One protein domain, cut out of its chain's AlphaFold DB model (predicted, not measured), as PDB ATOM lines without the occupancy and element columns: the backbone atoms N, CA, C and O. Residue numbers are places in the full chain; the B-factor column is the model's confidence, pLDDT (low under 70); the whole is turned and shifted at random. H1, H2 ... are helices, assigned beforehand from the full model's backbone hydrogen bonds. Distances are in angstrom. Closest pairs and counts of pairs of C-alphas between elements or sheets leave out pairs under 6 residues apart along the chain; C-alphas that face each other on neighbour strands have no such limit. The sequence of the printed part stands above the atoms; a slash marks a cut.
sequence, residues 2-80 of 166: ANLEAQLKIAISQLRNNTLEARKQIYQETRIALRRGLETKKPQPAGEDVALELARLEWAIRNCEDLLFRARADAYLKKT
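What this domain is: This is residues 2 to 80 of the 166 residues of an uncharacterized protein of Rhizobium oryziradicis (UniProt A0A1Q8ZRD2). The model shows a long helical hairpin, H2 and H3, with the shorter helix H1 packed slantwise on H3 at residues 57 to 64. The last part of H3, residues 69 to 80, sticks out beyond the body and adds to the length of the rod. The printed part has 79 residues with three named helices, in the order H1, H2, H3, and no named strand; the class is all helix. The three form an up-and-down bundle, each helix running against the one before it in the chain. The whole is loose, with a radius of gyration of the C-alphas of 15.2 A, and spans 55 by 21 by 18 A.

How they stand to each other: The bundle begins with H1, residues 2 to 13, followed by H2, residues 20 to 39, and H3, residues 47 to 80. H1 and H2 are close but not clearly touching; their closest C-alphas, those of Ile 12 and Arg 23, are 6.6 A apart. They run opposite ways at a shallow tilt of 33 degrees, only just short of steep. H1 and H3 touch, H1 with residues 4 to 9 alone and H3 with residues 57 to 64 alone; the closest C-alphas, those of Glu 5 and Ala 60, are 5.5 A apart. These two run the same way at a steep tilt of 43 degrees. H2 and H3 form a helical hairpin and touch, H3 with residues 50 to 61 alone; the closest C-alphas, those of Leu 38 and Val 50, are 6.9 A apart. They run opposite ways at a shallow tilt of 19 degrees. In H1, H2 and H3 every O i to N i+4 pair is within hydrogen-bond range.

Where its parts are: H1, residues 2 to 13, begins with C-alpha 2 at (-22.087, 19.361, -51.170) and measures 16.7 A from first to last C-alpha. H2, residues 20 to 39, measures 28.8 A and begins with C-alpha 20 at (-15.896, -3.386, -52.636). H3, residues 47 to 80, is the longest helix at 49.7 A and ends with C-alpha 80 at (-6.323, -2.343, -73.437).

The domain as a whole: The two C-alphas farthest apart, those of Pro 43 and Thr 80, are 55.8 A apart. Residues 40 to 45 stand free, as do residues 69 to 80 of H3; the body without them spans 38 by 20 by 17 A. The links H1 to H2 and H2 to H3 are short, with 6 and 7 residues between the helices. The printed part has no cut. The mean pLDDT of the printed part is 80.5, and residues 2, 16 and 80 are under 70.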
ATOM      1  N   ALA A   2     -23.448  19.729 -50.738       54.09
ATOM      2  CA  ALA A   2     -22.087  19.361 -51.170       54.09
ATOM      3  C   ALA A   2     -21.196  18.603 -50.153       54.09
ATOM      4  O   ALA A   2     -20.202  18.006 -50.550       54.09
ATOM      5  N   ASN A   3     -21.516  18.612 -48.851       71.50
ATOM      6  CA  ASN A   3     -20.560  18.162 -47.829       71.50
ATOM      7  C   ASN A   3     -20.463  16.625 -47.706       71.50
ATOM      8  O   ASN A   3     -19.365  16.085 -47.701       71.50
ATOM      9  N   LEU A   4     -21.590  15.901 -47.675       71.00
ATOM     10  CA  LEU A   4     -21.593  14.439 -47.486       71.00
ATOM     11  C   LEU A   4     -21.001  13.681 -48.684       71.00
ATOM     12  O   LEU A   4     -20.232  12.741 -48.506       71.00
ATOM     13  N   GLU A   5     -21.315  14.110 -49.906       71.50
ATOM     14  CA  GLU A   5     -20.748  13.515 -51.119       71.50
ATOM     15  C   GLU A   5     -19.233  13.756 -51.205       71.50
ATOM     16  O   GLU A   5     -18.474  12.837 -51.512       71.50
ATOM     17  N   ALA A   6     -18.772  14.970 -50.883       77.56
ATOM     18  CA  ALA A   6     -17.347  15.287 -50.841       77.56
ATOM     19  C   ALA A   6     -16.614  14.470 -49.763       77.56
ATOM     20  O   ALA A   6     -15.547  13.923 -50.033       77.56
ATOM     21  N   GLN A   7     -17.209  14.322 -48.577       79.50
ATOM     22  CA  GLN A   7     -16.656  13.505 -47.494       79.50
ATOM     23  C   GLN A   7     -16.545  12.028 -47.883       79.50
ATOM     24  O   GLN A   7     -15.495  11.425 -47.668       79.50
ATOM     25  N   LEU A   8     -17.576  11.457 -48.517       80.81
ATOM     26  CA  LEU A   8     -17.535  10.081 -49.022       80.81
ATOM     27  C   LEU A   8     -16.444   9.903 -50.083       80.81
ATOM     28  O   LEU A   8     -15.679   8.940 -50.018       80.81
ATOM     29  N   LYS A   9     -16.313  10.843 -51.025       80.31
ATOM     30  CA  LYS A   9     -15.249  10.804 -52.043       80.31
ATOM     31  C   LYS A   9     -13.856  10.850 -51.416       80.31
ATOM     32  O   LYS A   9     -13.000  10.052 -51.798       80.31
ATOM     33  N   ILE A  10     -13.641  11.732 -50.439       82.31
ATOM     34  CA  ILE A  10     -12.364  11.842 -49.719       82.31
ATOM     35  C   ILE A  10     -12.072  10.542 -48.961       82.31
ATOM     36  O   ILE A  10     -10.997   9.970 -49.145       82.31
ATOM     37  N   ALA A  11     -13.032  10.019 -48.195       80.81
ATOM     38  CA  ALA A  11     -12.870   8.780 -47.434       80.81
ATOM     39  C   ALA A  11     -12.530   7.584 -48.340       80.81
ATOM     40  O   ALA A  11     -11.620   6.811 -48.045       80.81
ATOM     41  N   ILE A  12     -13.197   7.464 -49.492       79.88
ATOM     42  CA  ILE A  12     -12.905   6.403 -50.465       79.88
ATOM     43  C   ILE A  12     -11.534   6.606 -51.127       79.88
ATOM     44  O   ILE A  12     -10.845   5.624 -51.402       79.88
ATOM     45  N   SER A  13     -11.116   7.849 -51.385       78.38
ATOM     46  CA  SER A  13      -9.801   8.142 -51.976       78.38
ATOM     47  C   SER A  13      -8.633   7.809 -51.040       78.38
ATOM     48  O   SER A  13      -7.554   7.457 -51.508       78.38
ATOM     49  N   GLN A  14      -8.861   7.870 -49.725       79.94
ATOM     50  CA  GLN A  14      -7.868   7.553 -48.696       79.94
ATOM     51  C   GLN A  14      -7.765   6.049 -48.400       79.94
ATOM     52  O   GLN A  14      -6.830   5.617 -47.722       79.94
ATOM     53  N   LEU A  15      -8.688   5.226 -48.915       78.69
ATOM     54  CA  LEU A  15      -8.611   3.777 -48.762       78.69
ATOM     55  C   LEU A  15      -7.381   3.222 -49.487       78.69
ATOM     56  O   LEU A  15      -7.338   3.149 -50.714       78.69
ATOM     57  N   ARG A  16      -6.419   2.725 -48.702       67.56
ATOM     58  CA  ARG A  16      -5.212   2.048 -49.200       67.56
ATOM     59  C   ARG A  16      -5.545   0.853 -50.103       67.56
ATOM     60  O   ARG A  16      -4.856   0.623 -51.089       67.56
ATOM     61  N   ASN A  17      -6.639   0.149 -49.793       71.94
ATOM     62  CA  ASN A  17      -7.216  -0.921 -50.605       71.94
ATOM     63  C   ASN A  17      -8.670  -0.572 -50.951       71.94
ATOM     64  O   ASN A  17      -9.576  -0.771 -50.142       71.94
ATOM     65  N   ASN A  18      -8.909  -0.071 -52.165       73.50
ATOM     66  CA  ASN A  18     -10.248   0.288 -52.651       73.50
ATOM     67  C   ASN A  18     -11.041  -0.963 -53.103       73.50
ATOM     68  O   ASN A  18     -11.412  -1.127 -54.275       73.50
ATOM     69  N   THR A  19     -11.260  -1.890 -52.169       81.44
ATOM     70  CA  THR A  19     -12.100  -3.074 -52.379       81.44
ATOM     71  C   THR A  19     -13.580  -2.706 -52.271       81.44
ATOM     72  O   THR A  19     -13.964  -1.643 -51.778       81.44
ATOM     73  N   LEU A  20     -14.453  -3.570 -52.793       80.00
ATOM     74  CA  LEU A  20     -15.896  -3.386 -52.636       80.00
ATOM     75  C   LEU A  20     -16.305  -3.458 -51.157       80.00
ATOM     76  O   LEU A  20     -17.144  -2.681 -50.719       80.00
ATOM     77  N   GLU A  21     -15.687  -4.358 -50.394       81.62
ATOM     78  CA  GLU A  21     -15.997  -4.591 -48.982       81.62
ATOM     79  C   GLU A  21     -15.620  -3.398 -48.102       81.62
ATOM     80  O   GLU A  21     -16.459  -2.929 -47.337       81.62
ATOM     81  N   ALA A  22     -14.425  -2.826 -48.292       81.69
ATOM     82  CA  ALA A  22     -13.991  -1.644 -47.549       81.69
ATOM     83  C   ALA A  22     -14.914  -0.438 -47.799       81.69
ATOM     84  O   ALA A  22     -15.276   0.285 -46.876       81.69
ATOM     85  N   ARG A  23     -15.367  -0.247 -49.047       82.50
ATOM     86  CA  ARG A  23     -16.334   0.811 -49.382       82.50
ATOM     87  C   ARG A  23     -17.704   0.564 -48.760       82.50
ATOM     88  O   ARG A  23     -18.283   1.482 -48.187       82.50
ATOM     89  N   LYS A  24     -18.205  -0.675 -48.828       85.19
ATOM     90  CA  LYS A  24     -19.470  -1.061 -48.185       85.19
ATOM     91  C   LYS A  24     -19.433  -0.806 -46.683       85.19
ATOM     92  O   LYS A  24     -20.424  -0.322 -46.144       85.19
ATOM     93  N   GLN A  25     -18.308  -1.084 -46.030       86.88
ATOM     94  CA  GLN A  25     -18.131  -0.803 -44.612       86.88
ATOM     95  C   GLN A  25     -18.250   0.701 -44.319       86.88
ATOM     96  O   GLN A  25     -19.073   1.081 -43.490       86.88
ATOM     97  N   ILE A  26     -17.551   1.558 -45.073       86.88
ATOM     98  CA  ILE A  26     -17.667   3.023 -44.938       86.88
ATOM     99  C   ILE A  26     -19.114   3.491 -45.136       86.88
ATOM    100  O   ILE A  26     -19.609   4.326 -44.378       86.88
ATOM    101  N   TYR A  27     -19.835   2.953 -46.125       86.38
ATOM    102  CA  TYR A  27     -21.236   3.317 -46.351       86.38
ATOM    103  C   TYR A  27     -22.136   2.940 -45.175       86.38
ATOM    104  O   TYR A  27     -23.005   3.723 -44.788       86.38
ATOM    105  N   GLN A  28     -21.926   1.760 -44.590       86.75
ATOM    106  CA  GLN A  28     -22.675   1.320 -43.413       86.75
ATOM    107  C   GLN A  28     -22.360   2.192 -42.196       86.75
ATOM    108  O   GLN A  28     -23.280   2.662 -41.527       86.75
ATOM    109  N   GLU A  29     -21.086   2.488 -41.953       87.25
ATOM    110  CA  GLU A  29     -20.660   3.385 -40.875       87.25
ATOM    111  C   GLU A  29     -21.263   4.787 -41.043       87.25
ATOM    112  O   GLU A  29     -21.790   5.353 -40.086       87.25
ATOM    113  N   THR A  30     -21.302   5.304 -42.274       86.06
ATOM    114  CA  THR A  30     -21.902   6.612 -42.583       86.06
ATOM    115  C   THR A  30     -23.413   6.619 -42.326       86.06
ATOM    116  O   THR A  30     -23.937   7.577 -41.757       86.06
ATOM    117  N   ARG A  31     -24.127   5.539 -42.680       83.81
ATOM    118  CA  ARG A  31     -25.566   5.382 -42.386       83.81
ATOM    119  C   ARG A  31     -25.838   5.370 -40.884       83.81
ATOM    120  O   ARG A  31     -26.753   6.048 -40.423       83.81
ATOM    121  N   ILE A  32     -25.036   4.623 -40.125       86.38
ATOM    122  CA  ILE A  32     -25.163   4.529 -38.666       86.38
ATOM    123  C   ILE A  32     -24.868   5.889 -38.020       86.38
ATOM    124  O   ILE A  32     -25.625   6.331 -37.156       86.38
ATOM    125  N   ALA A  33     -23.805   6.569 -38.454       85.50
ATOM    126  CA  ALA A  33     -23.424   7.881 -37.942       85.50
ATOM    127  C   ALA A  33     -24.501   8.940 -38.215       85.50
ATOM    128  O   ALA A  33     -24.866   9.686 -37.306       85.50
ATOM    129  N   LEU A  34     -25.061   8.967 -39.431       84.62
ATOM    130  CA  LEU A  34     -26.136   9.892 -39.789       84.62
ATOM    131  C   LEU A  34     -27.388   9.639 -38.942       84.62
ATOM    132  O   LEU A  34     -27.958  10.578 -38.391       84.62
ATOM    133  N   ARG A  35     -27.778   8.370 -38.776       82.88
ATOM    134  CA  ARG A  35     -28.941   7.993 -37.966       82.88
ATOM    135  C   ARG A  35     -28.782   8.422 -36.505       82.88
ATOM    136  O   ARG A  35     -29.663   9.089 -35.973       82.88
ATOM    137  N   ARG A  36     -27.620   8.152 -35.899       83.75
ATOM    138  CA  ARG A  36     -27.294   8.608 -34.534       83.75
ATOM    139  C   ARG A  36     -27.285  10.137 -34.419       83.75
ATOM    140  O   ARG A  36     -27.774  10.687 -33.435       83.75
ATOM    141  N   GLY A  37     -26.754  10.839 -35.421       83.12
ATOM    142  CA  GLY A  37     -26.736  12.305 -35.457       83.12
ATOM    143  C   GLY A  37     -28.133  12.927 -35.543       83.12
ATOM    144  O   GLY A  37     -28.381  13.984 -34.966       83.12
ATOM    145  N   LEU A  38     -29.063  12.262 -36.230       80.62
ATOM    146  CA  LEU A  38     -30.462  12.685 -36.314       80.62
ATOM    147  C   LEU A  38     -31.233  12.389 -35.020       80.62
ATOM    148  O   LEU A  38     -32.024  13.221 -34.589       80.62
ATOM    149  N   GLU A  39     -30.961  11.257 -34.366       79.81
ATOM    150  CA  GLU A  39     -31.573  10.873 -33.081       79.81
ATOM    151  C   GLU A  39     -31.129  11.767 -31.908       79.81
ATOM    152  O   GLU A  39     -31.872  11.959 -30.949       79.81
ATOM    153  N   THR A  40     -29.925  12.337 -31.985       83.00
ATOM    154  CA  THR A  40     -29.340  13.191 -30.934       83.00
ATOM    155  C   THR A  40     -29.675  14.679 -31.079       83.00
ATOM    156  O   THR A  40     -29.450  15.449 -30.141       83.00
ATOM    157  N   LYS A  41     -30.239  15.108 -32.216       80.31
ATOM    158  CA  LYS A  41     -30.665  16.499 -32.433       80.31
ATOM    159  C   LYS A  41     -31.911  16.837 -31.606       80.31
ATOM    160  O   LYS A  41     -32.880  16.084 -31.590       80.31
ATOM    161  N   LYS A  42     -31.896  18.007 -30.956       73.56
ATOM    162  CA  LYS A  42     -33.063  18.609 -30.290       73.56
ATOM    163  C   LYS A  42     -33.400  19.969 -30.926       73.56
ATOM    164  O   LYS A  42     -32.494  20.796 -31.021       73.56
ATOM    165  N   PRO A  43     -34.666  20.225 -31.310       74.50
ATOM    166  CA  PRO A  43     -35.791  19.284 -31.309       74.50
ATOM    167  C   PRO A  43     -35.560  18.123 -32.285       74.50
ATOM    168  O   PRO A  43     -34.793  18.249 -33.241       74.50
ATOM    169  N   GLN A  44     -36.186  16.982 -31.996       73.38
ATOM    170  CA  GLN A  44     -36.051  15.801 -32.839       73.38
ATOM    171  C   GLN A  44     -36.657  16.115 -34.216       73.38
ATOM    172  O   GLN A  44     -37.784  16.614 -34.269       73.38
ATOM    173  N   PRO A  45     -35.918  15.890 -35.317       76.81
ATOM    174  CA  PRO A  45     -36.430  16.145 -36.657       76.81
ATOM    175  C   PRO A  45     -37.655  15.270 -36.936       76.81
ATOM    176  O   PRO A  45     -37.757  14.151 -36.420       76.81
ATOM    177  N   ALA A  46     -38.583  15.771 -37.754       77.75
ATOM    178  CA  ALA A  46     -39.754  15.000 -38.143       77.75
ATOM    179  C   ALA A  46     -39.324  13.716 -38.874       77.75
ATOM    180  O   ALA A  46     -38.285  13.678 -39.537       77.75
ATOM    181  N   GLY A  47     -40.128  12.651 -38.781       75.69
ATOM    182  CA  GLY A  47     -39.811  11.375 -39.438       75.69
ATOM    183  C   GLY A  47     -39.600  11.510 -40.954       75.69
ATOM    184  O   GLY A  47     -38.774  10.805 -41.530       75.69
ATOM    185  N   GLU A  48     -40.287  12.466 -41.581       80.94
ATOM    186  CA  GLU A  48     -40.153  12.796 -43.001       80.94
ATOM    187  C   GLU A  48     -38.794  13.441 -43.332       80.94
ATOM    188  O   GLU A  48     -38.147  13.049 -44.303       80.94
ATOM    189  N   ASP A  49     -38.289  14.331 -42.471       78.19
ATOM    190  CA  ASP A  49     -36.962  14.940 -42.625       78.19
ATOM    191  C   ASP A  49     -35.847  13.894 -42.501       78.19
ATOM    192  O   ASP A  49     -34.859  13.919 -43.238       78.19
ATOM    193  N   VAL A  50     -36.018  12.927 -41.593       79.19
ATOM    194  CA  VAL A  50     -35.087  11.801 -41.422       79.19
ATOM    195  C   VAL A  50     -35.074  10.909 -42.664       79.19
ATOM    196  O   VAL A  50     -33.999  10.525 -43.134       79.19
ATOM    197  N   ALA A  51     -36.247  10.596 -43.219       81.62
ATOM    198  CA  ALA A  51     -36.361   9.813 -44.447       81.62
ATOM    199  C   ALA A  51     -35.708  10.532 -45.638       81.62
ATOM    200  O   ALA A  51     -34.992   9.904 -46.423       81.62
ATOM    201  N   LEU A  52     -35.886  11.851 -45.736       85.75
ATOM    202  CA  LEU A  52     -35.280  12.675 -46.776       85.75
ATOM    203  C   LEU A  52     -33.747  12.703 -46.672       85.75
ATOM    204  O   LEU A  52     -33.061  12.563 -47.685       85.75
ATOM    205  N   GLU A  53     -33.190  12.843 -45.468       82.94
ATOM    206  CA  GLU A  53     -31.736  12.816 -45.243       82.94
ATOM    207  C   GLU A  53     -31.120  11.439 -45.542       82.94
ATOM    208  O   GLU A  53     -30.048  11.352 -46.149       82.94
ATOM    209  N   LEU A  54     -31.813  10.348 -45.203       83.69
ATOM    210  CA  LEU A  54     -31.378   9.000 -45.578       83.69
ATOM    211  C   LEU A  54     -31.434   8.784 -47.095       83.69
ATOM    212  O   LEU A  54     -30.470   8.273 -47.668       83.69
ATOM    213  N   ALA A  55     -32.500   9.230 -47.765       86.00
ATOM    214  CA  ALA A  55     -32.611   9.157 -49.222       86.00
ATOM    215  C   ALA A  55     -31.497   9.960 -49.924       86.00
ATOM    216  O   ALA A  55     -30.924   9.503 -50.918       86.00
ATOM    217  N   ARG A  56     -31.125  11.124 -49.374       86.31
ATOM    218  CA  ARG A  56     -29.980  11.923 -49.847       86.31
ATOM    219  C   ARG A  56     -28.663  11.160 -49.722       86.31
ATOM    220  O   ARG A  56     -27.865  11.169 -50.662       86.31
ATOM    221  N   LEU A  57     -28.436  10.478 -48.598       86.31
ATOM    222  CA  LEU A  57     -27.247   9.647 -48.407       86.31
ATOM    223  C   LEU A  57     -27.204   8.482 -49.406       86.31
ATOM    224  O   LEU A  57     -26.156   8.216 -49.995       86.31
ATOM    225  N   GLU A  58     -28.326   7.801 -49.636       88.69
ATOM    226  CA  GLU A  58     -28.391   6.704 -50.609       88.69
ATOM    227  C   GLU A  58     -28.099   7.163 -52.035       88.69
ATOM    228  O   GLU A  58     -27.368   6.485 -52.764       88.69
ATOM    229  N   TRP A  59     -28.620   8.326 -52.422       89.62
ATOM    230  CA  TRP A  59     -28.308   8.931 -53.710       89.62
ATOM    231  C   TRP A  59     -26.809   9.239 -53.842       89.62
ATOM    232  O   TRP A  59     -26.192   8.872 -54.845       89.62
ATOM    233  N   ALA A  60     -26.195   9.826 -52.808       85.44
ATOM    234  CA  ALA A  60     -24.766  10.141 -52.806       85.44
ATOM    235  C   ALA A  60     -23.885   8.883 -52.912       85.44
ATOM    236  O   ALA A  60     -22.888   8.889 -53.641       85.44
ATOM    237  N   ILE A  61     -24.269   7.791 -52.239       87.81
ATOM    238  CA  ILE A  61     -23.585   6.494 -52.336       87.81
ATOM    239  C   ILE A  61     -23.643   5.969 -53.774       87.81
ATOM    240  O   ILE A  61     -22.595   5.657 -54.345       87.81
ATOM    241  N   ARG A  62     -24.836   5.923 -54.385       88.38
ATOM    242  CA  ARG A  62     -24.999   5.444 -55.771       88.38
ATOM    243  C   ARG A  62     -24.172   6.264 -56.756       88.38
ATOM    244  O   ARG A  62     -23.497   5.692 -57.605       88.38
ATOM    245  N   ASN A  63     -24.183   7.590 -56.617       87.00
ATOM    246  CA  ASN A  63     -23.423   8.474 -57.498       87.00
ATOM    247  C   ASN A  63     -21.905   8.241 -57.366       87.00
ATOM    248  O   ASN A  63     -21.186   8.174 -58.363       87.00
ATOM    249  N   CYS A  64     -21.403   8.046 -56.142       82.25
ATOM    250  CA  CYS A  64     -19.992   7.721 -55.918       82.25
ATOM    251  C   CYS A  64     -19.596   6.366 -56.523       82.25
ATOM    252  O   CYS A  64     -18.507   6.240 -57.087       82.25
ATOM    253  N   GLU A  65     -20.459   5.353 -56.422       85.12
ATOM    254  CA  GLU A  65     -20.210   4.046 -57.033       85.12
ATOM    255  C   GLU A  65     -20.184   4.113 -58.561       85.12
ATOM    256  O   GLU A  65     -19.270   3.544 -59.163       85.12
ATOM    257  N   ASP A  66     -21.118   4.840 -59.177       86.50
ATOM    258  CA  ASP A  66     -21.178   5.004 -60.634       86.50
ATOM    259  C   ASP A  66     -19.933   5.734 -61.167       86.50
ATOM    260  O   ASP A  66     -19.281   5.275 -62.106       86.50
ATOM    261  N   LEU A  67     -19.504   6.811 -60.501       82.94
ATOM    262  CA  LEU A  67     -18.270   7.519 -60.862       82.94
ATOM    263  C   LEU A  67     -17.028   6.622 -60.763       82.94
ATOM    264  O   LEU A  67     -16.169   6.649 -61.645       82.94
ATOM    265  N   LEU A  68     -16.930   5.799 -59.716       82.19
ATOM    266  CA  LEU A  68     -15.823   4.849 -59.563       82.19
ATOM    267  C   LEU A  68     -15.867   3.738 -60.613       82.19
ATOM    268  O   LEU A  68     -14.815   3.284 -61.067       82.19
ATOM    269  N   PHE A  69     -17.062   3.284 -60.987       84.38
ATOM    270  CA  PHE A  69     -17.242   2.297 -62.042       84.38
ATOM    271  C   PHE A  69     -16.773   2.848 -63.391       84.38
ATOM    272  O   PHE A  69     -15.956   2.205 -64.055       84.38
ATOM    273  N   ARG A  70     -17.193   4.069 -63.742       82.38
ATOM    274  CA  ARG A  70     -16.764   4.766 -64.965       82.38
ATOM    275  C   ARG A  70     -15.251   4.975 -65.004       82.38
ATOM    276  O   ARG A  70     -14.606   4.550 -65.954       82.38
ATOM    277  N   ALA A  71     -14.661   5.495 -63.927       79.94
ATOM    278  CA  ALA A  71     -13.213   5.707 -63.850       79.94
ATOM    279  C   ALA A  71     -12.409   4.403 -64.020       79.94
ATOM    280  O   ALA A  71     -11.344   4.391 -64.644       79.94
ATOM    281  N   ARG A  72     -12.913   3.279 -63.488       81.00
ATOM    282  CA  ARG A  72     -12.304   1.960 -63.714       81.00
ATOM    283  C   ARG A  72     -12.460   1.513 -65.160       81.00
ATOM    284  O   ARG A  72     -11.478   1.045 -65.728       81.00
ATOM    285  N   ALA A  73     -13.647   1.648 -65.744       75.44
ATOM    286  CA  ALA A  73     -13.892   1.297 -67.140       75.44
ATOM    287  C   ALA A  73     -12.946   2.061 -68.082       75.44
ATOM    288  O   ALA A  73     -12.290   1.438 -68.916       75.44
ATOM    289  N   ASP A  74     -12.767   3.364 -67.865       78.50
ATOM    290  CA  ASP A  74     -11.842   4.196 -68.642       78.50
ATOM    291  C   ASP A  74     -10.385   3.735 -68.489       78.50
ATOM    292  O   ASP A  74      -9.645   3.628 -69.471       78.50
ATOM    293  N   ALA A  75      -9.966   3.391 -67.267       79.38
ATOM    294  CA  ALA A  75      -8.632   2.852 -67.014       79.38
ATOM    295  C   ALA A  75      -8.408   1.494 -67.705       79.38
ATOM    296  O   ALA A  75      -7.330   1.255 -68.259       79.38
ATOM    297  N   TYR A  76      -9.419   0.618 -67.715       71.44
ATOM    298  CA  TYR A  76      -9.374  -0.647 -68.452       71.44
ATOM    299  C   TYR A  76      -9.269  -0.412 -69.958       71.44
ATOM    300  O   TYR A  76      -8.411  -1.018 -70.598       71.44
ATOM    301  N   LEU A  77     -10.079   0.487 -70.520       72.88
ATOM    302  CA  LEU A  77     -10.037   0.812 -71.945       72.88
ATOM    303  C   LEU A  77      -8.672   1.371 -72.351       72.88
ATOM    304  O   LEU A  77      -8.089   0.891 -73.321       72.88
ATOM    305  N   LYS A  78      -8.111   2.294 -71.563       77.31
ATOM    306  CA  LYS A  78      -6.780   2.872 -71.807       77.31
ATOM    307  C   LYS A  78      -5.654   1.834 -71.715       77.31
ATOM    308  O   LYS A  78      -4.694   1.862 -72.489       77.31
ATOM    309  N   LYS A  79      -5.748   0.897 -70.769       74.94
ATOM    310  CA  LYS A  79      -4.791  -0.215 -70.651       74.94
ATOM    311  C   LYS A  79      -4.888  -1.173 -71.837       74.94
ATOM    312  O   LYS A  79      -3.867  -1.646 -72.337       74.94
ATOM    313  N   THR A  80      -6.101  -1.464 -72.290       67.81
ATOM    314  CA  THR A  80      -6.323  -2.343 -73.437       67.81
ATOM    315  C   THR A  80      -5.864  -1.682 -74.736       67.81
ATOM    316  O   THR A  80      -5.164  -2.330 -75.508       67.81
TER     317      THR A  80